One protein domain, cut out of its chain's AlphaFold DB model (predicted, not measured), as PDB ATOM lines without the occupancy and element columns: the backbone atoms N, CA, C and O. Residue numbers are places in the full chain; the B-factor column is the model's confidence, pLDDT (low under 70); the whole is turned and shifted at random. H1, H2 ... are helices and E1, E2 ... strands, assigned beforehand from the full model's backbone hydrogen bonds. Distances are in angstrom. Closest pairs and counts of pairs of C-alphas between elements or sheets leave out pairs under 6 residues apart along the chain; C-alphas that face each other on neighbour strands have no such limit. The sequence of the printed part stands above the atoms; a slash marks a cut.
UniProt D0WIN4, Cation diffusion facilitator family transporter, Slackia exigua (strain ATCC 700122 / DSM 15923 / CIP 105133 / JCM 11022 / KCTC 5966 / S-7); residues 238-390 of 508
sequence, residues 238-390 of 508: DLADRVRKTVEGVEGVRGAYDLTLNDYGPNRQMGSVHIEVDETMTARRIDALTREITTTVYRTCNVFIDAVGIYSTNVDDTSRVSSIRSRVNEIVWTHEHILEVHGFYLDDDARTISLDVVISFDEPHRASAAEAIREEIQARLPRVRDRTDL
ATOM      1  N   ASP A 238     307.753 256.465 411.408       87.94
ATOM      2  CA  ASP A 238     306.565 255.616 411.408       87.94
ATOM      3  C   ASP A 238     306.931 254.192 411.835       87.94
ATOM      4  O   ASP A 238     306.213 253.565 412.620       87.94
ATOM      5  N   LEU A 239     308.082 253.681 411.386       88.25
ATOM      6  CA  LEU A 239     308.620 252.415 411.878       88.25
ATOM      7  C   LEU A 239     308.932 252.466 413.381       88.25
ATOM      8  O   LEU A 239     308.553 251.542 414.104       88.25
ATOM      9  N   ALA A 240     309.605 253.516 413.857       90.31
ATOM     10  CA  ALA A 240     309.939 253.655 415.274       90.31
ATOM     11  C   ALA A 240     308.675 253.689 416.154       90.31
ATOM     12  O   ALA A 240     308.584 252.951 417.138       90.31
ATOM     13  N   ASP A 241     307.662 254.462 415.756       89.56
ATOM     14  CA  ASP A 241     306.380 254.544 416.459       89.56
ATOM     15  C   ASP A 241     305.617 253.214 416.419       89.56
ATOM     16  O   ASP A 241     305.006 252.816 417.414       89.56
ATOM     17  N   ARG A 242     305.664 252.485 415.297       93.06
ATOM     18  CA  ARG A 242     305.086 251.135 415.199       93.06
ATOM     19  C   ARG A 242     305.757 250.153 416.149       93.06
ATOM     20  O   ARG A 242     305.053 249.404 416.825       93.06
ATOM     21  N   VAL A 243     307.091 250.142 416.214       93.88
ATOM     22  CA  VAL A 243     307.836 249.285 417.150       93.88
ATOM     23  C   VAL A 243     307.464 249.644 418.583       93.88
ATOM     24  O   VAL A 243     307.053 248.757 419.324       93.88
ATOM     25  N   ARG A 244     307.500 250.930 418.951       94.06
ATOM     26  CA  ARG A 244     307.125 251.402 420.291       94.06
ATOM     27  C   ARG A 244     305.721 250.947 420.689       94.06
ATOM     28  O   ARG A 244     305.575 250.284 421.708       94.06
ATOM     29  N   LYS A 245     304.712 251.206 419.851       94.81
ATOM     30  CA  LYS A 245     303.321 250.780 420.101       94.81
ATOM     31  C   LYS A 245     303.176 249.263 420.215       94.81
ATOM     32  O   LYS A 245     302.360 248.783 420.991       94.81
ATOM     33  N   THR A 246     303.960 248.509 419.445       95.88
ATOM     34  CA  THR A 246     303.968 247.040 419.519       95.88
ATOM     35  C   THR A 246     304.513 246.565 420.864       95.88
ATOM     36  O   THR A 246     303.942 245.655 421.450       95.88
ATOM     37  N   VAL A 247     305.579 247.195 421.370       97.00
ATOM     38  CA  VAL A 247     306.153 246.896 422.692       97.00
ATOM     39  C   VAL A 247     305.185 247.292 423.813       97.00
ATOM     40  O   VAL A 247     304.941 246.494 424.709       97.00
ATOM     41  N   GLU A 248     304.588 248.486 423.738       95.25
ATOM     42  CA  GLU A 248     303.600 248.983 424.714       95.25
ATOM     43  C   GLU A 248     302.313 248.144 424.750       95.25
ATOM     44  O   GLU A 248     301.603 248.144 425.750       95.25
ATOM     45  N   GLY A 249     302.005 247.417 423.673       95.69
ATOM     46  CA  GLY A 249     300.860 246.509 423.612       95.69
ATOM     47  C   GLY A 249     301.061 245.175 424.340       95.69
ATOM     48  O   GLY A 249     300.098 244.417 424.461       95.69
ATOM     49  N   VAL A 250     302.276 244.858 424.801       96.44
ATOM     50  CA  VAL A 250     302.578 243.594 425.492       96.44
ATOM     51  C   VAL A 250     302.188 243.685 426.971       96.44
ATOM     52  O   VAL A 250     302.577 244.611 427.682       96.44
ATOM     53  N   GLU A 251     301.438 242.696 427.466       95.12
ATOM     54  CA  GLU A 251     300.954 242.678 428.850       95.12
ATOM     55  C   GLU A 251     302.109 242.656 429.868       95.12
ATOM     56  O   GLU A 251     302.939 241.746 429.888       95.12
ATOM     57  N   GLY A 252     302.112 243.632 430.778       92.25
ATOM     58  CA  GLY A 252     303.141 243.792 431.808       92.25
ATOM     59  C   GLY A 252     304.220 244.821 431.465       92.25
ATOM     60  O   GLY A 252     305.040 245.121 432.327       92.25
ATOM     61  N   VAL A 253     304.200 245.391 430.256       95.75
ATOM     62  CA  VAL A 253     304.963 246.599 429.913       95.75
ATOM     63  C   VAL A 253     304.151 247.827 430.326       95.75
ATOM     64  O   VAL A 253     303.016 247.993 429.887       95.75
ATOM     65  N   ARG A 254     304.718 248.702 431.164       91.81
ATOM     66  CA  ARG A 254     304.090 249.983 431.544       91.81
ATOM     67  C   ARG A 254     304.440 251.129 430.597       91.81
ATOM     68  O   ARG A 254     303.664 252.069 430.465       91.81
ATOM     69  N   GLY A 255     305.582 251.031 429.923       91.44
ATOM     70  CA  GLY A 255     306.041 252.004 428.939       91.44
ATOM     71  C   GLY A 255     307.266 251.498 428.185       91.44
ATOM     72  O   GLY A 255     307.950 250.584 428.649       91.44
ATOM     73  N   ALA A 256     307.524 252.079 427.014       92.56
ATOM     74  CA  ALA A 256     308.681 251.768 426.181       92.56
ATOM     75  C   ALA A 256     309.436 253.052 425.810       92.56
ATOM     76  O   ALA A 256     308.873 253.969 425.200       92.56
ATOM     77  N   TYR A 257     310.722 253.075 426.153       90.06
ATOM     78  CA  TYR A 257     311.613 254.230 426.078       90.06
ATOM     79  C   TYR A 257     312.961 253.832 425.469       90.06
ATOM     80  O   TYR A 257     313.248 252.651 425.259       90.06
ATOM     81  N   ASP A 258     313.782 254.827 425.133       86.69
ATOM     82  CA  ASP A 258     315.142 254.644 424.602       86.69
ATOM     83  C   ASP A 258     315.249 253.656 423.432       86.69
ATOM     84  O   ASP A 258     316.225 252.913 423.294       86.69
ATOM     85  N   LEU A 259     314.231 253.659 422.565       90.75
ATOM     86  CA  LEU A 259     314.206 252.832 421.367       90.75
ATOM     87  C   LEU A 259     315.319 253.268 420.409       90.75
ATOM     88  O   LEU A 259     315.214 254.278 419.717       90.75
ATOM     89  N   THR A 260     316.373 252.474 420.321       88.50
ATOM     90  CA  THR A 260     317.465 252.677 419.372       88.50
ATOM     91  C   THR A 260     317.287 251.699 418.228       88.50
ATOM     92  O   THR A 260     317.225 250.503 418.481       88.50
ATOM     93  N   LEU A 261     317.234 252.180 416.986       90.88
ATOM     94  CA  LEU A 261     317.150 251.348 415.783       90.88
ATOM     95  C   LEU A 261     318.303 251.682 414.840       90.88
ATOM     96  O   LEU A 261     318.583 252.850 414.585       90.88
ATOM     97  N   ASN A 262     318.936 250.649 414.297       89.50
ATOM     98  CA  ASN A 262     320.085 250.719 413.409       89.50
ATOM     99  C   ASN A 262     319.843 249.906 412.137       89.50
ATOM    100  O   ASN A 262     319.246 248.827 412.167       89.50
ATOM    101  N   ASP A 263     320.354 250.416 411.020       88.44
ATOM    102  CA  ASP A 263     320.307 249.753 409.719       88.44
ATOM    103  C   ASP A 263     321.579 248.904 409.514       88.44
ATOM    104  O   ASP A 263     322.708 249.390 409.648       88.44
ATOM    105  N   TYR A 264     321.418 247.611 409.228       89.25
ATOM    106  CA  TYR A 264     322.510 246.670 408.928       89.25
ATOM    107  C   TYR A 264     322.464 246.149 407.486       89.25
ATOM    108  O   TYR A 264     323.060 245.121 407.149       89.25
ATOM    109  N   GLY A 265     321.803 246.895 406.613       86.44
ATOM    110  CA  GLY A 265     321.524 246.553 405.234       86.44
ATOM    111  C   GLY A 265     320.022 246.551 404.965       86.44
ATOM    112  O   GLY A 265     319.209 246.492 405.894       86.44
ATOM    113  N   PRO A 266     319.635 246.532 403.683       77.94
ATOM    114  CA  PRO A 266     318.230 246.582 403.309       77.94
ATOM    115  C   PRO A 266     317.420 245.457 403.957       77.94
ATOM    116  O   PRO A 266     317.811 244.288 403.918       77.94
ATOM    117  N   ASN A 267     316.284 245.824 404.553       73.94
ATOM    118  CA  ASN A 267     315.381 244.934 405.293       73.94
ATOM    119  C   ASN A 267     316.016 244.213 406.497       73.94
ATOM    120  O   ASN A 267     315.488 243.198 406.952       73.94
ATOM    121  N   ARG A 268     317.139 244.721 407.021       82.25
ATOM    122  CA  ARG A 268     317.796 244.219 408.233       82.25
ATOM    123  C   ARG A 268     317.969 245.352 409.230       82.25
ATOM    124  O   ARG A 268     319.018 245.988 409.311       82.25
ATOM    125  N   GLN A 269     316.911 245.588 409.988       88.56
ATOM    126  CA  GLN A 269     316.887 246.578 411.056       88.56
ATOM    127  C   GLN A 269     317.075 245.875 412.391       88.56
ATOM    128  O   GLN A 269     316.454 244.841 412.652       88.56
ATOM    129  N   MET A 270     317.933 246.439 413.231       90.62
ATOM    130  CA  MET A 270     318.245 245.892 414.541       90.62
ATOM    131  C   MET A 270     318.268 246.986 415.592       90.62
ATOM    132  O   MET A 270     318.656 248.114 415.292       90.62
ATOM    133  N   GLY A 271     317.916 246.665 416.829       92.38
ATOM    134  CA  GLY A 271     318.188 247.588 417.907       92.38
ATOM    135  C   GLY A 271     317.697 247.174 419.280       92.38
ATOM    136  O   GLY A 271     317.439 246.010 419.561       92.38
ATOM    137  N   SER A 272     317.569 248.163 420.153       94.38
ATOM    138  CA  SER A 272     317.284 247.953 421.567       94.38
ATOM    139  C   SER A 272     316.193 248.882 422.059       94.38
ATOM    140  O   SER A 272     315.970 249.949 421.493       94.38
ATOM    141  N   VAL A 273     315.502 248.464 423.110       94.19
ATOM    142  CA  VAL A 273     314.439 249.240 423.752       94.19
ATOM    143  C   VAL A 273     314.538 249.060 425.257       94.19
ATOM    144  O   VAL A 273     314.886 247.975 425.716       94.19
ATOM    145  N   HIS A 274     314.237 250.096 426.027       94.12
ATOM    146  CA  HIS A 274     314.039 249.969 427.464       94.12
ATOM    147  C   HIS A 274     312.546 249.920 427.768       94.12
ATOM    148  O   HIS A 274     311.765 250.683 427.203       94.12
ATOM    149  N   ILE A 275     312.142 249.012 428.649       95.50
ATOM    150  CA  ILE A 275     310.755 248.886 429.092       95.50
ATOM    151  C   ILE A 275     310.636 249.193 430.576       95.50
ATOM    152  O   ILE A 275     311.507 248.829 431.363       95.50
ATOM    153  N   GLU A 276     309.533 249.821 430.959       93.88
ATOM    154  CA  GLU A 276     309.152 249.969 432.360       93.88
ATOM    155  C   GLU A 276     308.320 248.765 432.809       93.88
ATOM    156  O   GLU A 276     307.332 248.405 432.163       93.88
ATOM    157  N   VAL A 277     308.716 248.148 433.922       95.31
ATOM    158  CA  VAL A 277     308.035 247.002 434.539       95.31
ATOM    159  C   VAL A 277     307.988 247.161 436.054       95.31
ATOM    160  O   VAL A 277     308.852 247.795 436.658       95.31
ATOM    161  N   ASP A 278     306.984 246.559 436.678       93.69
ATOM    162  CA  ASP A 278     306.792 246.532 438.129       93.69
ATOM    163  C   ASP A 278     308.055 246.063 438.868       93.69
ATOM    164  O   ASP A 278     308.616 245.017 438.536       93.69
ATOM    165  N   GLU A 279     308.477 246.783 439.913       91.94
ATOM    166  CA  GLU A 279     309.660 246.427 440.721       91.94
ATOM    167  C   GLU A 279     309.556 245.032 441.359       91.94
ATOM    168  O   GLU A 279     310.557 244.351 441.572       91.94
ATOM    169  N   THR A 280     308.332 244.567 441.618       93.00
ATOM    170  CA  THR A 280     308.054 243.246 442.194       93.00
ATOM    171  C   THR A 280     308.106 242.123 441.154       93.00
ATOM    172  O   THR A 280     307.896 240.951 441.487       93.00
ATOM    173  N   MET A 281     308.330 242.440 439.874       95.44
ATOM    174  CA  MET A 281     308.341 241.454 438.804       95.44
ATOM    175  C   MET A 281     309.568 240.546 438.917       95.44
ATOM    176  O   MET A 281     310.717 240.972 438.845       95.44
ATOM    177  N   THR A 282     309.326 239.244 439.065       97.00
ATOM    178  CA  THR A 282     310.422 238.272 439.176       97.00
ATOM    179  C   THR A 282     311.253 238.205 437.893       97.00
ATOM    180  O   THR A 282     310.708 238.278 436.789       97.00
ATOM    181  N   ALA A 283     312.553 237.919 438.022       97.00
ATOM    182  CA  ALA A 283     313.449 237.719 436.877       97.00
ATOM    183  C   ALA A 283     312.920 236.682 435.864       97.00
ATOM    184  O   ALA A 283     313.090 236.845 434.660       97.00
ATOM    185  N   ARG A 284     312.211 235.644 436.337       97.31
ATOM    186  CA  ARG A 284     311.549 234.650 435.474       97.31
ATOM    187  C   ARG A 284     310.479 235.281 434.580       97.31
ATOM    188  O   ARG A 284     310.373 234.920 433.412       97.31
ATOM    189  N   ARG A 285     309.661 236.188 435.125       96.69
ATOM    190  CA  ARG A 285     308.617 236.874 434.354       96.69
ATOM    191  C   ARG A 285     309.228 237.891 433.393       96.69
ATOM    192  O   ARG A 285     308.756 237.963 432.265       96.69
ATOM    193  N   ILE A 286     310.291 238.582 433.804       97.00
ATOM    194  CA  ILE A 286     311.045 239.497 432.937       97.00
ATOM    195  C   ILE A 286     311.644 238.742 431.738       97.00
ATOM    196  O   ILE A 286     311.422 239.158 430.609       97.00
ATOM    197  N   ASP A 287     312.324 237.603 431.937       96.62
ATOM    198  CA  ASP A 287     312.860 236.788 430.823       96.62
ATOM    199  C   ASP A 287     311.757 236.321 429.856       96.62
ATOM    200  O   ASP A 287     311.931 236.364 428.640       96.62
ATOM    201  N   ALA A 288     310.592 235.922 430.372       96.94
ATOM    202  CA  ALA A 288     309.461 235.565 429.516       96.94
ATOM    203  C   ALA A 288     308.947 236.769 428.704       96.94
ATOM    204  O   ALA A 288     308.701 236.639 427.504       96.94
ATOM    205  N   LEU A 289     308.828 237.935 429.346       96.81
ATOM    206  CA  LEU A 289     308.355 239.174 428.736       96.81
ATOM    207  C   LEU A 289     309.302 239.666 427.632       96.81
ATOM    208  O   LEU A 289     308.857 240.002 426.538       96.81
ATOM    209  N   THR A 290     310.616 239.659 427.871       97.06
ATOM    210  CA  THR A 290     311.596 240.103 426.866       97.06
ATOM    211  C   THR A 290     311.598 239.196 425.632       97.06
ATOM    212  O   THR A 290     311.683 239.693 424.509       97.06
ATOM    213  N   ARG A 291     311.424 237.876 425.788       96.00
ATOM    214  CA  ARG A 291     311.261 236.939 424.654       96.00
ATOM    215  C   ARG A 291     309.974 237.175 423.865       96.00
ATOM    216  O   ARG A 291     309.967 237.039 422.640       96.00
ATOM    217  N   GLU A 292     308.889 237.513 424.553       96.94
ATOM    218  CA  GLU A 292     307.615 237.857 423.921       96.94
ATOM    219  C   GLU A 292     307.739 239.144 423.099       96.94
ATOM    220  O   GLU A 292     307.337 239.165 421.933       96.94
ATOM    221  N   ILE A 293     308.377 240.175 423.657       96.88
ATOM    222  CA  ILE A 293     308.643 241.446 422.974       96.88
ATOM    223  C   ILE A 293     309.485 241.225 421.719       96.88
ATOM    224  O   ILE A 293     309.075 241.632 420.630       96.88
ATOM    225  N   THR A 294     310.634 240.553 421.839       96.19
ATOM    226  CA  THR A 294     311.537 240.329 420.697       96.19
ATOM    227  C   THR A 294     310.835 239.561 419.576       96.19
ATOM    228  O   THR A 294     310.925 239.947 418.409       96.19
ATOM    229  N   THR A 295     310.052 238.535 419.919       95.25
ATOM    230  CA  THR A 295     309.284 237.746 418.943       95.25
ATOM    231  C   THR A 295     308.176 238.566 418.277       95.25
ATOM    232  O   THR A 295     307.995 238.494 417.059       95.25
ATOM    233  N   THR A 296     307.423 239.346 419.053       95.12
ATOM    234  CA  THR A 296     306.263 240.105 418.559       95.12
ATOM    235  C   THR A 296     306.694 241.265 417.667       95.12
ATOM    236  O   THR A 296     306.124 241.455 416.588       95.12
ATOM    237  N   VAL A 297     307.746 241.991 418.060       95.06
ATOM    238  CA  VAL A 297     308.334 243.068 417.251       95.06
ATOM    239  C   VAL A 297     308.910 242.513 415.953       95.06
ATOM    240  O   VAL A 297     308.640 243.066 414.887       95.06
ATOM    241  N   TYR A 298     309.624 241.385 416.002       93.56
ATOM    242  CA  TYR A 298     310.161 240.772 414.790       93.56
ATOM    243  C   TYR A 298     309.050 240.379 413.806       93.56
ATOM    244  O   TYR A 298     309.115 240.730 412.632       93.56
ATOM    245  N   ARG A 299     307.981 239.727 414.276       91.62
ATOM    246  CA  ARG A 299     306.874 239.289 413.404       91.62
ATOM    247  C   ARG A 299     306.051 240.440 412.826       91.62
ATOM    248  O   ARG A 299     305.566 240.332 411.705       91.62
ATOM    249  N   THR A 300     305.869 241.516 413.587       91.75
ATOM    250  CA  THR A 300     304.952 242.611 413.220       91.75
ATOM    251  C   THR A 300     305.664 243.735 412.472       91.75
ATOM    252  O   THR A 300     305.090 244.371 411.585       91.75
ATOM    253  N   CYS A 301     306.920 243.992 412.829       90.81
ATOM    254  CA  CYS A 301     307.699 245.115 412.320       90.81
ATOM    255  C   CYS A 301     308.892 244.690 411.463       90.81
ATOM    256  O   CYS A 301     309.457 245.554 410.803       90.81
ATOM    257  N   ASN A 302     309.259 243.402 411.434       89.69
ATOM    258  CA  ASN A 302     310.480 242.906 410.785       89.69
ATOM    259  C   ASN A 302     311.756 243.593 411.318       89.69
ATOM    260  O   ASN A 302     312.699 243.864 410.578       89.69
ATOM    261  N   VAL A 303     311.771 243.878 412.624       91.38
ATOM    262  CA  VAL A 303     312.902 244.483 413.342       91.38
ATOM    263  C   VAL A 303     313.425 243.485 414.367       91.38
ATOM    264  O   VAL A 303     312.655 242.932 415.152       91.38
ATOM    265  N   PHE A 304     314.736 243.255 414.375       92.06
ATOM    266  CA  PHE A 304     315.382 242.413 415.374       92.06
ATOM    267  C   PHE A 304     315.708 243.237 416.622       92.06
ATOM    268  O   PHE A 304     316.536 244.140 416.568       92.06
ATOM    269  N   ILE A 305     315.065 242.940 417.751       94.00
ATOM    270  CA  ILE A 305     315.423 243.564 419.026       94.00
ATOM    271  C   ILE A 305     316.477 242.690 419.706       94.00
ATOM    272  O   ILE A 305     316.160 241.595 420.165       94.00
ATOM    273  N   ASP A 306     317.732 243.140 419.726       91.50
ATOM    274  CA  ASP A 306     318.854 242.377 420.287       91.50
ATOM    275  C   ASP A 306     318.985 242.545 421.805       91.50
ATOM    276  O   ASP A 306     319.469 241.639 422.486       91.50
ATOM    277  N   ALA A 307     318.491 243.661 422.347       93.88
ATOM    278  CA  ALA A 307     318.492 243.922 423.780       93.88
ATOM    279  C   ALA A 307     317.209 244.617 424.249       93.88
ATOM    280  O   ALA A 307     316.726 245.568 423.630       93.88
ATOM    281  N   VAL A 308     316.694 244.160 425.391       96.25
ATOM    282  CA  VAL A 308     315.600 244.813 426.116       96.25
ATOM    283  C   VAL A 308     316.126 245.236 427.485       96.25
ATOM    284  O   VAL A 308     316.425 244.390 428.327       96.25
ATOM    285  N   GLY A 309     316.292 246.543 427.678       94.69
ATOM    286  CA  GLY A 309     316.646 247.137 428.962       94.69
ATOM    287  C   GLY A 309     315.430 247.227 429.881       94.69
ATOM    288  O   GLY A 309     314.295 247.273 429.410       94.69
ATOM    289  N   ILE A 310     315.663 247.238 431.192       94.62
ATOM    290  CA  ILE A 310     314.597 247.207 432.196       94.62
ATOM    291  C   ILE A 310     314.713 248.432 433.097       94.62
ATOM    292  O   ILE A 310     315.737 248.621 433.753       94.62
ATOM    293  N   TYR A 311     313.638 249.207 433.163       92.25
ATOM    294  CA  TYR A 311     313.389 250.180 434.214       92.25
ATOM    295  C   TYR A 311     312.380 249.585 435.195       92.25
ATOM    296  O   TYR A 311     311.270 249.212 434.815       92.25
ATOM    297  N   SER A 312     312.767 249.474 436.463       91.12
ATOM    298  CA  SER A 312     311.826 249.140 437.527       91.12
ATOM    299  C   SER A 312     310.978 250.359 437.857       91.12
ATOM    300  O   SER A 312     311.497 251.467 437.978       91.12
ATOM    301  N   THR A 313     309.683 250.156 438.052       89.19
ATOM    302  CA  THR A 313     308.779 251.195 438.542       89.19
ATOM    303  C   THR A 313     308.193 250.786 439.883       89.19
ATOM    304  O   THR A 313     307.819 249.623 440.073       89.19
ATOM    305  N   ASN A 314     308.119 251.739 440.812       90.06
ATOM    306  CA  ASN A 314     307.547 251.483 442.125       90.06
ATOM    307  C   ASN A 314     306.059 251.094 441.979       90.06
ATOM    308  O   ASN A 314     305.289 251.784 441.300       90.06
ATOM    309  N   VAL A 315     305.657 249.959 442.558       78.62
ATOM    310  CA  VAL A 315     304.288 249.413 442.444       78.62
ATOM    311  C   VAL A 315     303.367 250.084 443.452       78.62
ATOM    312  O   VAL A 315     302.251 250.476 443.107       78.62
ATOM    313  N   ASP A 316     303.872 250.274 444.668       65.50
ATOM    314  CA  ASP A 316     303.181 250.973 445.736       65.50
ATOM    315  C   ASP A 316     303.457 252.468 445.601       65.50
ATOM    316  O   ASP A 316     304.425 253.004 446.145       65.50
ATOM    317  N   ASP A 317     302.589 253.163 444.866       61.22
ATOM    318  CA  ASP A 317     302.587 254.625 444.779       61.22
ATOM    319  C   ASP A 317     302.111 255.220 446.120       61.22
ATOM    320  O   ASP A 317     301.055 255.845 446.240       61.22
ATOM    321  N   THR A 318     302.880 254.970 447.184       67.56
ATOM    322  CA  THR A 318     302.718 255.612 448.485       67.56
ATOM    323  C   THR A 318     302.708 257.117 448.235       67.56
ATOM    324  O   THR A 318     303.478 257.609 447.406       67.56
ATOM    325  N   SER A 319     301.886 257.879 448.964       71.12
ATOM    326  CA  SER A 319     301.786 259.345 448.822       71.12
ATOM    327  C   SER A 319     303.153 260.044 448.727       71.12
ATOM    328  O   SER A 319     303.312 261.033 448.013       71.12
ATOM    329  N   ARG A 320     304.170 259.474 449.384       80.38
ATOM    330  CA  ARG A 320     305.581 259.849 449.294       80.38
ATOM    331  C   ARG A 320     306.193 259.697 447.891       80.38
ATOM    332  O   ARG A 320     306.710 260.696 447.398       80.38
ATOM    333  N   VAL A 321     306.149 258.521 447.257       84.69
ATOM    334  CA  VAL A 321     306.751 258.270 445.925       84.69
ATOM    335  C   VAL A 321     306.153 259.233 444.904       84.69
ATOM    336  O   VAL A 321     306.884 259.980 444.253       84.69
ATOM    337  N   SER A 322     304.820 259.312 444.860       83.94
ATOM    338  CA  SER A 322     304.099 260.223 443.974       83.94
ATOM    339  C   SER A 322     304.462 261.689 444.227       83.94
ATOM    340  O   SER A 322     304.673 262.447 443.276       83.94
ATOM    341  N   SER A 323     304.610 262.098 445.496       86.31
ATOM    342  CA  SER A 323     305.017 263.468 445.840       86.31
ATOM    343  C   SER A 323     306.444 263.791 445.395       86.31
ATOM    344  O   SER A 323     306.684 264.872 444.860       86.31
ATOM    345  N   ILE A 324     307.390 262.861 445.567       87.62
ATOM    346  CA  ILE A 324     308.786 263.052 445.155       87.62
ATOM    347  C   ILE A 324     308.859 263.087 443.632       87.62
ATOM    348  O   ILE A 324     309.418 264.032 443.084       87.62
ATOM    349  N   ARG A 325     308.222 262.133 442.946       88.31
ATOM    350  CA  ARG A 325     308.134 262.097 441.483       88.31
ATOM    351  C   ARG A 325     307.535 263.383 440.919       88.31
ATOM    352  O   ARG A 325     308.064 263.931 439.960       88.31
ATOM    353  N   SER A 326     306.460 263.893 441.520       88.38
ATOM    354  CA  SER A 326     305.816 265.140 441.079       88.38
ATOM    355  C   SER A 326     306.738 266.346 441.249       88.38
ATOM    356  O   SER A 326     306.863 267.142 440.326       88.38
ATOM    357  N   ARG A 327     307.443 266.447 442.383       89.19
ATOM    358  CA  ARG A 327     308.414 267.524 442.637       89.19
ATOM    359  C   ARG A 327     309.627 267.450 441.715       89.19
ATOM    360  O   ARG A 327     310.080 268.482 441.237       89.19
ATOM    361  N   VAL A 328     310.155 266.253 441.464       89.06
ATOM    362  CA  VAL A 328     311.260 266.054 440.515       89.06
ATOM    363  C   VAL A 328     310.817 266.455 439.114       89.06
ATOM    364  O   VAL A 328     311.508 267.230 438.467       89.06
ATOM    365  N   ASN A 329     309.637 266.012 438.675       89.31
ATOM    366  CA  ASN A 329     309.087 266.429 437.389       89.31
ATOM    367  C   ASN A 329     308.911 267.949 437.311       89.31
ATOM    368  O   ASN A 329     309.313 268.540 436.318       89.31
ATOM    369  N   GLU A 330     308.370 268.598 438.343       90.50
ATOM    370  CA  GLU A 330     308.234 270.059 438.376       90.50
ATOM    371  C   GLU A 330     309.579 270.761 438.155       90.50
ATOM    372  O   GLU A 330     309.653 271.664 437.331       90.50
ATOM    373  N   ILE A 331     310.643 270.300 438.822       89.38
ATOM    374  CA  ILE A 331     312.005 270.829 438.659       89.38
ATOM    375  C   ILE A 331     312.521 270.580 437.245       89.38
ATOM    376  O   ILE A 331     312.974 271.495 436.576       89.38
ATOM    377  N   VAL A 332     312.453 269.345 436.756       88.88
ATOM    378  CA  VAL A 332     313.020 269.005 435.447       88.88
ATOM    379  C   VAL A 332     312.297 269.765 434.327       88.88
ATOM    380  O   VAL A 332     312.935 270.308 433.427       88.88
ATOM    381  N   TRP A 333     310.972 269.901 434.410       89.12
ATOM    382  CA  TRP A 333     310.174 270.613 433.411       89.12
ATOM    383  C   TRP A 333     310.288 272.147 433.481       89.12
ATOM    384  O   TRP A 333     309.768 272.816 432.580       89.12
ATOM    385  N   THR A 334     310.984 272.750 434.456       91.38
ATOM    386  CA  THR A 334     311.336 274.183 434.356       91.38
ATOM    387  C   THR A 334     312.422 274.449 433.321       91.38
ATOM    388  O   THR A 334     312.528 275.570 432.830       91.38
ATOM    389  N   HIS A 335     313.200 273.433 432.944       87.69
ATOM    390  CA  HIS A 335     314.259 273.561 431.948       87.69
ATOM    391  C   HIS A 335     313.664 273.487 430.533       87.69
ATOM    392  O   HIS A 335     312.986 272.523 430.168       87.69
ATOM    393  N   GLU A 336     313.881 274.538 429.734       86.12
ATOM    394  CA  GLU A 336     313.233 274.736 428.424       86.12
ATOM    395  C   GLU A 336     313.524 273.593 427.444       86.12
ATOM    396  O   GLU A 336     312.623 273.114 426.758       86.12
ATOM    397  N   HIS A 337     314.763 273.100 427.440       86.19
ATOM    398  CA  HIS A 337     315.249 272.119 426.471       86.19
ATOM    399  C   HIS A 337     315.021 270.656 426.867       86.19
ATOM    400  O   HIS A 337     315.598 269.766 426.241       86.19
ATOM    401  N   ILE A 338     314.196 270.372 427.876       85.81
ATOM    402  CA  ILE A 338     313.845 268.991 428.222       85.81
ATOM    403  C   ILE A 338     312.700 268.488 427.351       85.81
ATOM    404  O   ILE A 338     311.655 269.130 427.234       85.81
ATOM    405  N   LEU A 339     312.918 267.320 426.749       83.31
ATOM    406  CA  LEU A 339     311.995 266.678 425.821       83.31
ATOM    407  C   LEU A 339     311.192 265.552 426.479       83.31
ATOM    408  O   LEU A 339     310.000 265.423 426.211       83.31
ATOM    409  N   GLU A 340     311.832 264.745 427.323       84.69
ATOM    410  CA  GLU A 340     311.229 263.560 427.943       84.69
ATOM    411  C   GLU A 340     311.907 263.253 429.286       84.69
ATOM    412  O   GLU A 340     313.081 263.576 429.488       84.69
ATOM    413  N   VAL A 341     311.149 262.652 430.205       85.69
ATOM    414  CA  VAL A 341     311.621 262.158 431.504       85.69
ATOM    415  C   VAL A 341     310.995 260.789 431.733       85.69
ATOM    416  O   VAL A 341     309.768 260.666 431.690       85.69
ATOM    417  N   HIS A 342     311.812 259.775 431.996       87.06
ATOM    418  CA  HIS A 342     311.367 258.389 432.170       87.06
ATOM    419  C   HIS A 342     312.296 257.617 433.111       87.06
ATOM    420  O   HIS A 342     313.268 258.169 433.630       87.06
ATOM    421  N   GLY A 343     311.972 256.354 433.406       84.75
ATOM    422  CA  GLY A 343     312.815 255.505 434.252       84.75
ATOM    423  C   GLY A 343     312.902 255.974 435.708       84.75
ATOM    424  O   GLY A 343     313.872 255.662 436.398       84.75
ATOM    425  N   PHE A 344     311.910 256.744 436.178       89.62
ATOM    426  CA  PHE A 344     311.885 257.217 437.559       89.62
ATOM    427  C   PHE A 344     311.748 256.039 438.530       89.62
ATOM    428  O   PHE A 344     310.774 255.285 438.469       89.62
ATOM    429  N   TYR A 345     312.670 255.949 439.483       89.38
ATOM    430  CA  TYR A 345     312.649 254.961 440.551       89.38
ATOM    431  C   TYR A 345     313.132 255.571 441.865       89.38
ATOM    432  O   TYR A 345     314.187 256.207 441.907       89.38
ATOM    433  N   LEU A 346     312.375 255.366 442.942       89.19
ATOM    434  CA  LEU A 346     312.781 255.719 444.299       89.19
ATOM    435  C   LEU A 346     313.183 254.452 445.058       89.19
ATOM    436  O   LEU A 346     312.371 253.553 445.254       89.19
ATOM    437  N   ASP A 347     314.420 254.432 445.536       87.00
ATOM    438  CA  ASP A 347     314.929 253.461 446.498       87.00
ATOM    439  C   ASP A 347     314.954 254.125 447.882       87.00
ATOM    440  O   ASP A 347     315.832 254.941 448.185       87.00
ATOM    441  N   ASP A 348     313.954 253.825 448.711       80.44
ATOM    442  CA  ASP A 348     313.844 254.409 450.051       80.44
ATOM    443  C   ASP A 348     314.952 253.904 451.001       80.44
ATOM    444  O   ASP A 348     315.401 254.668 451.864       80.44
ATOM    445  N   ASP A 349     315.451 252.676 450.815       82.31
ATOM    446  CA  ASP A 349     316.480 252.063 451.667       82.31
ATOM    447  C   ASP A 349     317.850 252.703 451.425       82.31
ATOM    448  O   ASP A 349     318.529 253.151 452.356       82.31
ATOM    449  N   ALA A 350     318.239 252.823 450.155       81.62
ATOM    450  CA  ALA A 350     319.454 253.525 449.753       81.62
ATOM    451  C   ALA A 350     319.301 255.054 449.827       81.62
ATOM    452  O   ALA A 350     320.295 255.786 449.737       81.62
ATOM    453  N   ARG A 351     318.063 255.538 450.008       82.88
ATOM    454  CA  ARG A 351     317.656 256.942 449.871       82.88
ATOM    455  C   ARG A 351     318.114 257.516 448.541       82.88
ATOM    456  O   ARG A 351     318.660 258.621 448.522       82.88
ATOM    457  N   THR A 352     317.930 256.770 447.456       84.88
ATOM    458  CA  THR A 352     318.321 257.201 446.114       84.88
ATOM    459  C   THR A 352     317.150 257.362 445.169       84.88
ATOM    460  O   THR A 352     316.217 256.572 445.213       84.88
ATOM    461  N   ILE A 353     317.219 258.358 444.288       87.31
ATOM    462  CA  ILE A 353     316.348 258.431 443.107       87.31
ATOM    463  C   ILE A 353     317.154 258.165 441.846       87.31
ATOM    464  O   ILE A 353     318.265 258.674 441.715       87.31
ATOM    465  N   SER A 354     316.568 257.413 440.927       86.81
ATOM    466  CA  SER A 354     317.051 257.242 439.562       86.81
ATOM    467  C   SER A 354     316.020 257.830 438.612       86.81
ATOM    468  O   SER A 354     314.824 257.693 438.855       86.81
ATOM    469  N   LEU A 355     316.474 258.511 437.569       87.50
ATOM    470  CA  LEU A 355     315.649 258.969 436.460       87.50
ATOM    471  C   LEU A 355     316.541 259.259 435.259       87.50
ATOM    472  O   LEU A 355     317.692 259.679 435.428       87.50
ATOM    473  N   ASP A 356     315.949 259.133 434.081       86.50
ATOM    474  CA  ASP A 356     316.572 259.472 432.816       86.50
ATOM    475  C   ASP A 356     315.873 260.714 432.252       86.50
ATOM    476  O   ASP A 356     314.643 260.826 432.255       86.50
ATOM    477  N   VAL A 357     316.671 261.682 431.799       84.94
ATOM    478  CA  VAL A 357     316.181 262.951 431.246       84.94
ATOM    479  C   VAL A 357     316.741 263.145 429.848       84.94
ATOM    480  O   VAL A 357     317.955 263.138 429.630       84.94
ATOM    481  N   VAL A 358     315.844 263.368 428.893       85.56
ATOM    482  CA  VAL A 358     316.175 263.584 427.488       85.56
ATOM    483  C   VAL A 358     316.265 265.080 427.209       85.56
ATOM    484  O   VAL A 358     315.262 265.792 427.237       85.56
ATOM    485  N   ILE A 359     317.472 265.553 426.896       85.81
ATOM    486  CA  ILE A 359     317.750 266.963 426.579       85.81
ATOM    487  C   ILE A 359     317.811 267.158 425.060       85.81
ATOM    488  O   ILE A 359     318.467 266.385 424.354       85.81
ATOM    489  N   SER A 360     317.167 268.214 424.557       84.94
ATOM    490  CA  SER A 360     317.186 268.597 423.144       84.94
ATOM    491  C   SER A 360     318.599 268.851 422.629       84.94
ATOM    492  O   SER A 360     319.476 269.339 423.340       84.94
ATOM    493  N   PHE A 361     318.805 268.560 421.345       80.19
ATOM    494  CA  PHE A 361     320.023 268.931 420.626       80.19
ATOM    495  C   PHE A 361     320.162 270.444 420.430       80.19
ATOM    496  O   PHE A 361     321.270 270.899 420.154       80.19
ATOM    497  N   ASP A 362     319.075 271.202 420.599       86.12
ATOM    498  CA  ASP A 362     319.091 272.667 420.540       86.12
ATOM    499  C   ASP A 362     319.817 273.293 421.738       86.12
ATOM    500  O   ASP A 362     320.192 274.459 421.677       86.12
ATOM    501  N   GLU A 363     320.057 272.519 422.805       85.44
ATOM    502  CA  GLU A 363     320.881 272.932 423.937       85.44
ATOM    503  C   GLU A 363     322.378 272.740 423.595       85.44
ATOM    504  O   GLU A 363     322.867 271.605 423.522       85.44
ATOM    505  N   PRO A 364     323.159 273.814 423.382       82.94
ATOM    506  CA  PRO A 364     324.577 273.693 423.047       82.94
ATOM    507  C   PRO A 364     325.419 273.134 424.205       82.94
ATOM    508  O   PRO A 364     326.422 272.460 423.962       82.94
ATOM    509  N   HIS A 365     325.013 273.356 425.460       86.88
ATOM    510  CA  HIS A 365     325.744 272.961 426.665       86.88
ATOM    511  C   HIS A 365     324.996 271.887 427.461       86.88
ATOM    512  O   HIS A 365     324.885 271.967 428.684       86.88
ATOM    513  N   ARG A 366     324.550 270.818 426.787       84.19
ATOM    514  CA  ARG A 366     323.799 269.702 427.405       84.19
ATOM    515  C   ARG A 366     324.423 269.155 428.692       84.19
ATOM    516  O   ARG A 366     323.699 268.729 429.576       84.19
ATOM    517  N   ALA A 367     325.756 269.153 428.800       81.00
ATOM    518  CA  ALA A 367     326.447 268.646 429.989       81.00
ATOM    519  C   ALA A 367     326.269 269.582 431.193       81.00
ATOM    520  O   ALA A 367     326.075 269.122 432.311       81.00
ATOM    521  N   SER A 368     326.291 270.891 430.950       85.44
ATOM    522  CA  SER A 368     326.039 271.902 431.973       85.44
ATOM    523  C   SER A 368     324.559 271.967 432.344       85.44
ATOM    524  O   SER A 368     324.251 272.068 433.523       85.44
ATOM    525  N   ALA A 369     323.649 271.848 431.370       85.56
ATOM    526  CA  ALA A 369     322.209 271.765 431.636       85.56
ATOM    527  C   ALA A 369     321.864 270.533 432.488       85.56
ATOM    528  O   ALA A 369     321.123 270.627 433.462       85.56
ATOM    529  N   ALA A 370     322.470 269.390 432.160       82.31
ATOM    530  CA  ALA A 370     322.372 268.170 432.942       82.31
ATOM    531  C   ALA A 370     322.838 268.382 434.396       82.31
ATOM    532  O   ALA A 370     322.110 268.084 435.342       82.31
ATOM    533  N   GLU A 371     324.032 268.944 434.580       84.88
ATOM    534  CA  GLU A 371     324.571 269.225 435.911       84.88
ATOM    535  C   GLU A 371     323.689 270.203 436.705       84.88
ATOM    536  O   GLU A 371     323.416 269.965 437.875       84.88
ATOM    537  N   ALA A 372     323.151 271.240 436.059       87.50
ATOM    538  CA  ALA A 372     322.253 272.198 436.699       87.50
ATOM    539  C   ALA A 372     320.960 271.542 437.216       87.50
ATOM    540  O   ALA A 372     320.541 271.811 438.340       87.50
ATOM    541  N   ILE A 373     320.351 270.646 436.429       87.44
ATOM    542  CA  ILE A 373     319.175 269.870 436.856       87.44
ATOM    543  C   ILE A 373     319.518 269.017 438.079       87.44
ATOM    544  O   ILE A 373     318.757 268.985 439.046       87.44
ATOM    545  N   ARG A 374     320.678 268.353 438.048       85.56
ATOM    546  CA  ARG A 374     321.174 267.517 439.145       85.56
ATOM    547  C   ARG A 374     321.332 268.320 440.438       85.56
ATOM    548  O   ARG A 374     320.768 267.959 441.471       85.56
ATOM    549  N   GLU A 375     322.047 269.440 440.368       87.25
ATOM    550  CA  GLU A 375     322.264 270.339 441.503       87.25
ATOM    551  C   GLU A 375     320.942 270.887 442.055       87.25
ATOM    552  O   GLU A 375     320.752 270.948 443.271       87.25
ATOM    553  N   GLU A 376     319.992 271.237 441.187       88.88
ATOM    554  CA  GLU A 376     318.692 271.763 441.600       88.88
ATOM    555  C   GLU A 376     317.818 270.709 442.294       88.88
ATOM    556  O   GLU A 376     317.195 270.993 443.326       88.88
ATOM    557  N   ILE A 377     317.806 269.477 441.777       86.88
ATOM    558  CA  ILE A 377     317.153 268.334 442.424       86.88
ATOM    559  C   ILE A 377     317.771 268.108 443.806       86.88
ATOM    560  O   ILE A 377     317.040 268.031 444.797       86.88
ATOM    561  N   GLN A 378     319.102 268.074 443.902       84.62
ATOM    562  CA  GLN A 378     319.809 267.854 445.163       84.62
ATOM    563  C   GLN A 378     319.550 268.978 446.179       84.62
ATOM    564  O   GLN A 378     319.336 268.708 447.366       84.62
ATOM    565  N   ALA A 379     319.502 270.233 445.728       87.00
ATOM    566  CA  ALA A 379     319.226 271.392 446.572       87.00
ATOM    567  C   ALA A 379     317.791 271.387 447.123       87.00
ATOM    568  O   ALA A 379     317.569 271.701 448.295       87.00
ATOM    569  N   ARG A 380     316.800 271.012 446.304       85.75
ATOM    570  CA  ARG A 380     315.377 271.012 446.695       85.75
ATOM    571  C   ARG A 380     314.939 269.722 447.401       85.75
ATOM    572  O   ARG A 380     313.911 269.723 448.092       85.75
ATOM    573  N   LEU A 381     315.699 268.631 447.271       84.44
ATOM    574  CA  LEU A 381     315.443 267.325 447.894       84.44
ATOM    575  C   LEU A 381     316.659 266.795 448.690       84.44
ATOM    576  O   LEU A 381     317.084 265.661 448.489       84.44
ATOM    577  N   PRO A 382     317.169 267.529 449.700       70.69
ATOM    578  CA  PRO A 382     318.436 267.207 450.377       70.69
ATOM    579  C   PRO A 382     318.422 265.905 451.198       70.69
ATOM    580  O   PRO A 382     319.460 265.444 451.667       70.69
ATOM    581  N   ARG A 383     317.243 265.311 451.428       72.62
ATOM    582  CA  ARG A 383     317.085 264.044 452.167       72.62
ATOM    583  C   ARG A 383     317.243 262.799 451.288       72.62
ATOM    584  O   ARG A 383     317.196 261.692 451.822       72.62
ATOM    585  N   VAL A 384     317.415 262.983 449.983       68.50
ATOM    586  CA  VAL A 384     317.581 261.930 448.982       68.50
ATOM    587  C   VAL A 384     318.909 262.181 448.267       68.50
ATOM    588  O   VAL A 384     319.222 263.313 447.913       68.50
ATOM    589  N   ARG A 385     319.717 261.138 448.090       67.25
ATOM    590  CA  ARG A 385     320.884 261.162 447.203       67.25
ATOM    591  C   ARG A 385     320.385 260.938 445.784       67.25
ATOM    592  O   ARG A 385     319.697 259.960 445.540       67.25
ATOM    593  N   ASP A 386     320.697 261.802 444.840       61.81
ATOM    594  CA  ASP A 386     320.254 261.567 443.474       61.81
ATOM    595  C   ASP A 386     321.284 260.726 442.701       61.81
ATOM    596  O   ASP A 386     322.501 260.816 442.881       61.81
ATOM    597  N   ARG A 387     320.778 259.826 441.868       61.91
ATOM    598  CA  ARG A 387     321.511 259.162 440.798       61.91
ATOM    599  C   ARG A 387     320.799 259.510 439.507       61.91
ATOM    600  O   ARG A 387     320.117 258.688 438.909       61.91
ATOM    601  N   THR A 388     320.943 260.762 439.105       60.22
ATOM    602  CA  THR A 388     320.438 261.193 437.807       60.22
ATOM    603  C   THR A 388     321.389 260.646 436.741       60.22
ATOM    604  O   THR A 388     322.512 261.140 436.600       60.22
ATOM    605  N   ASP A 389     320.986 259.579 436.039       52.53
ATOM    606  CA  ASP A 389     321.737 259.074 434.885       52.53
ATOM    607  C   ASP A 389     321.383 259.944 433.683       52.53
ATOM    608  O   ASP A 389     320.491 259.681 432.877       52.53
ATOM    609  N   LEU A 390     322.086 261.067 433.594       49.50
ATOM    610  CA  LEU A 390     322.005 261.947 432.444       49.50
ATOM    611  C   LEU A 390     322.888 261.335 431.382       49.50
ATOM    612  O   LEU A 390     324.067 261.677 431.246       49.50
TER     613      LEU A 390
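What this domain is: This is residues 238 to 390 of the 508 residues of the protein "Cation diffusion facilitator family transporter" of Slackia exigua (strain ATCC 700122 / DSM 15923 / CIP 105133 / JCM 11022 / KCTC 5966 / S-7) (UniProt D0WIN4). Two lobes stand side by side in a flat outline, each a small three-stranded sheet with two helices over one face, H1 and H2 in the first lobe and H3 and H4 in the second. The lobes meet where the strands E3 and E4 come together. The 153 printed residues have four named helices and six named strands in the order H1 E1 E2 H2 E3 H3 E4 E5 H4 E6, a mixed class. Both sheets are mixed, in the orders E1 E2 E3 and E4 E5 E6. The whole is compact, with a radius of gyration of the C-alphas of 17.1 A and spans of 49 by 39 by 19 A.

Where its parts are: H1, residues 238 to 248, begins with C-alpha 238 at (306.565, 255.616, 411.408). E1 is residues 255 to 263, and E2, residues 269 to 278, is 28.9 A long. H2, residues 283 to 301, is 26.3 A long. E3, residues 303 to 313, is 26.4 A long and bends by 70 degrees at residue 306. H3 is residues 319 to 332, E4 residues 338 to 347, E5 residues 352 to 359 and H4 residues 366 to 380. E6, residues 385 to 388, ends with C-alpha 388 at (320.438, 261.193, 437.807).

How they stand to each other: The hairpin E1 and E2 is antiparallel, with N 260 and O 272 at 2.8 A. E2 and E3 are parallel, with N 275 and O 309 at 2.9 A. E2, H2 and E3 form a strand-helix-strand unit, parallel neighbours with a helix between, and E5, H4 and E6 form another; both crossovers are right-handed. H1 and H2 make two layers with their twisted sheet, helices on one face, at heights of 8.3 A and 7.4 A over the sheet. H2 touches H1 with residues 293 to 301 alone, the closest C-alphas being those of Val 247 and Ile 293, 6.0 A apart. The two sheets form a sandwich, sheets face to face, with best planes 43 degrees apart; the closest C-alphas of E3 and E4 are those of Tyr 311 and Gly 343, 5.4 A apart. The hairpin E4 and E5 is antiparallel, with N 345 and O 354 at 2.8 A. E5 and E6 are parallel, with N 387 and O 353 at 2.8 A. H3 and H4 are likewise on one face of this sheet, in two layers, at heights of 9.4 A and 6.5 A. They touch at a steep tilt of 40 degrees, opposite ways, by residues 328 to 332 of H3 and 373 to 377 of H4 alone; the closest C-alphas are those of Val 332 and Ile 373, 6.4 A apart. H2 and H4 are apart. In the four helices every O i to N i+4 pair is within hydrogen-bond range.

The domain as a whole: The C-alphas farthest apart, those of Pro 266 and Arg 383, are 51.9 A apart. The printed part has no cut and no long link. Its mean pLDDT is 87.4, with residues 316 to 318 and 384 to 390 under 70.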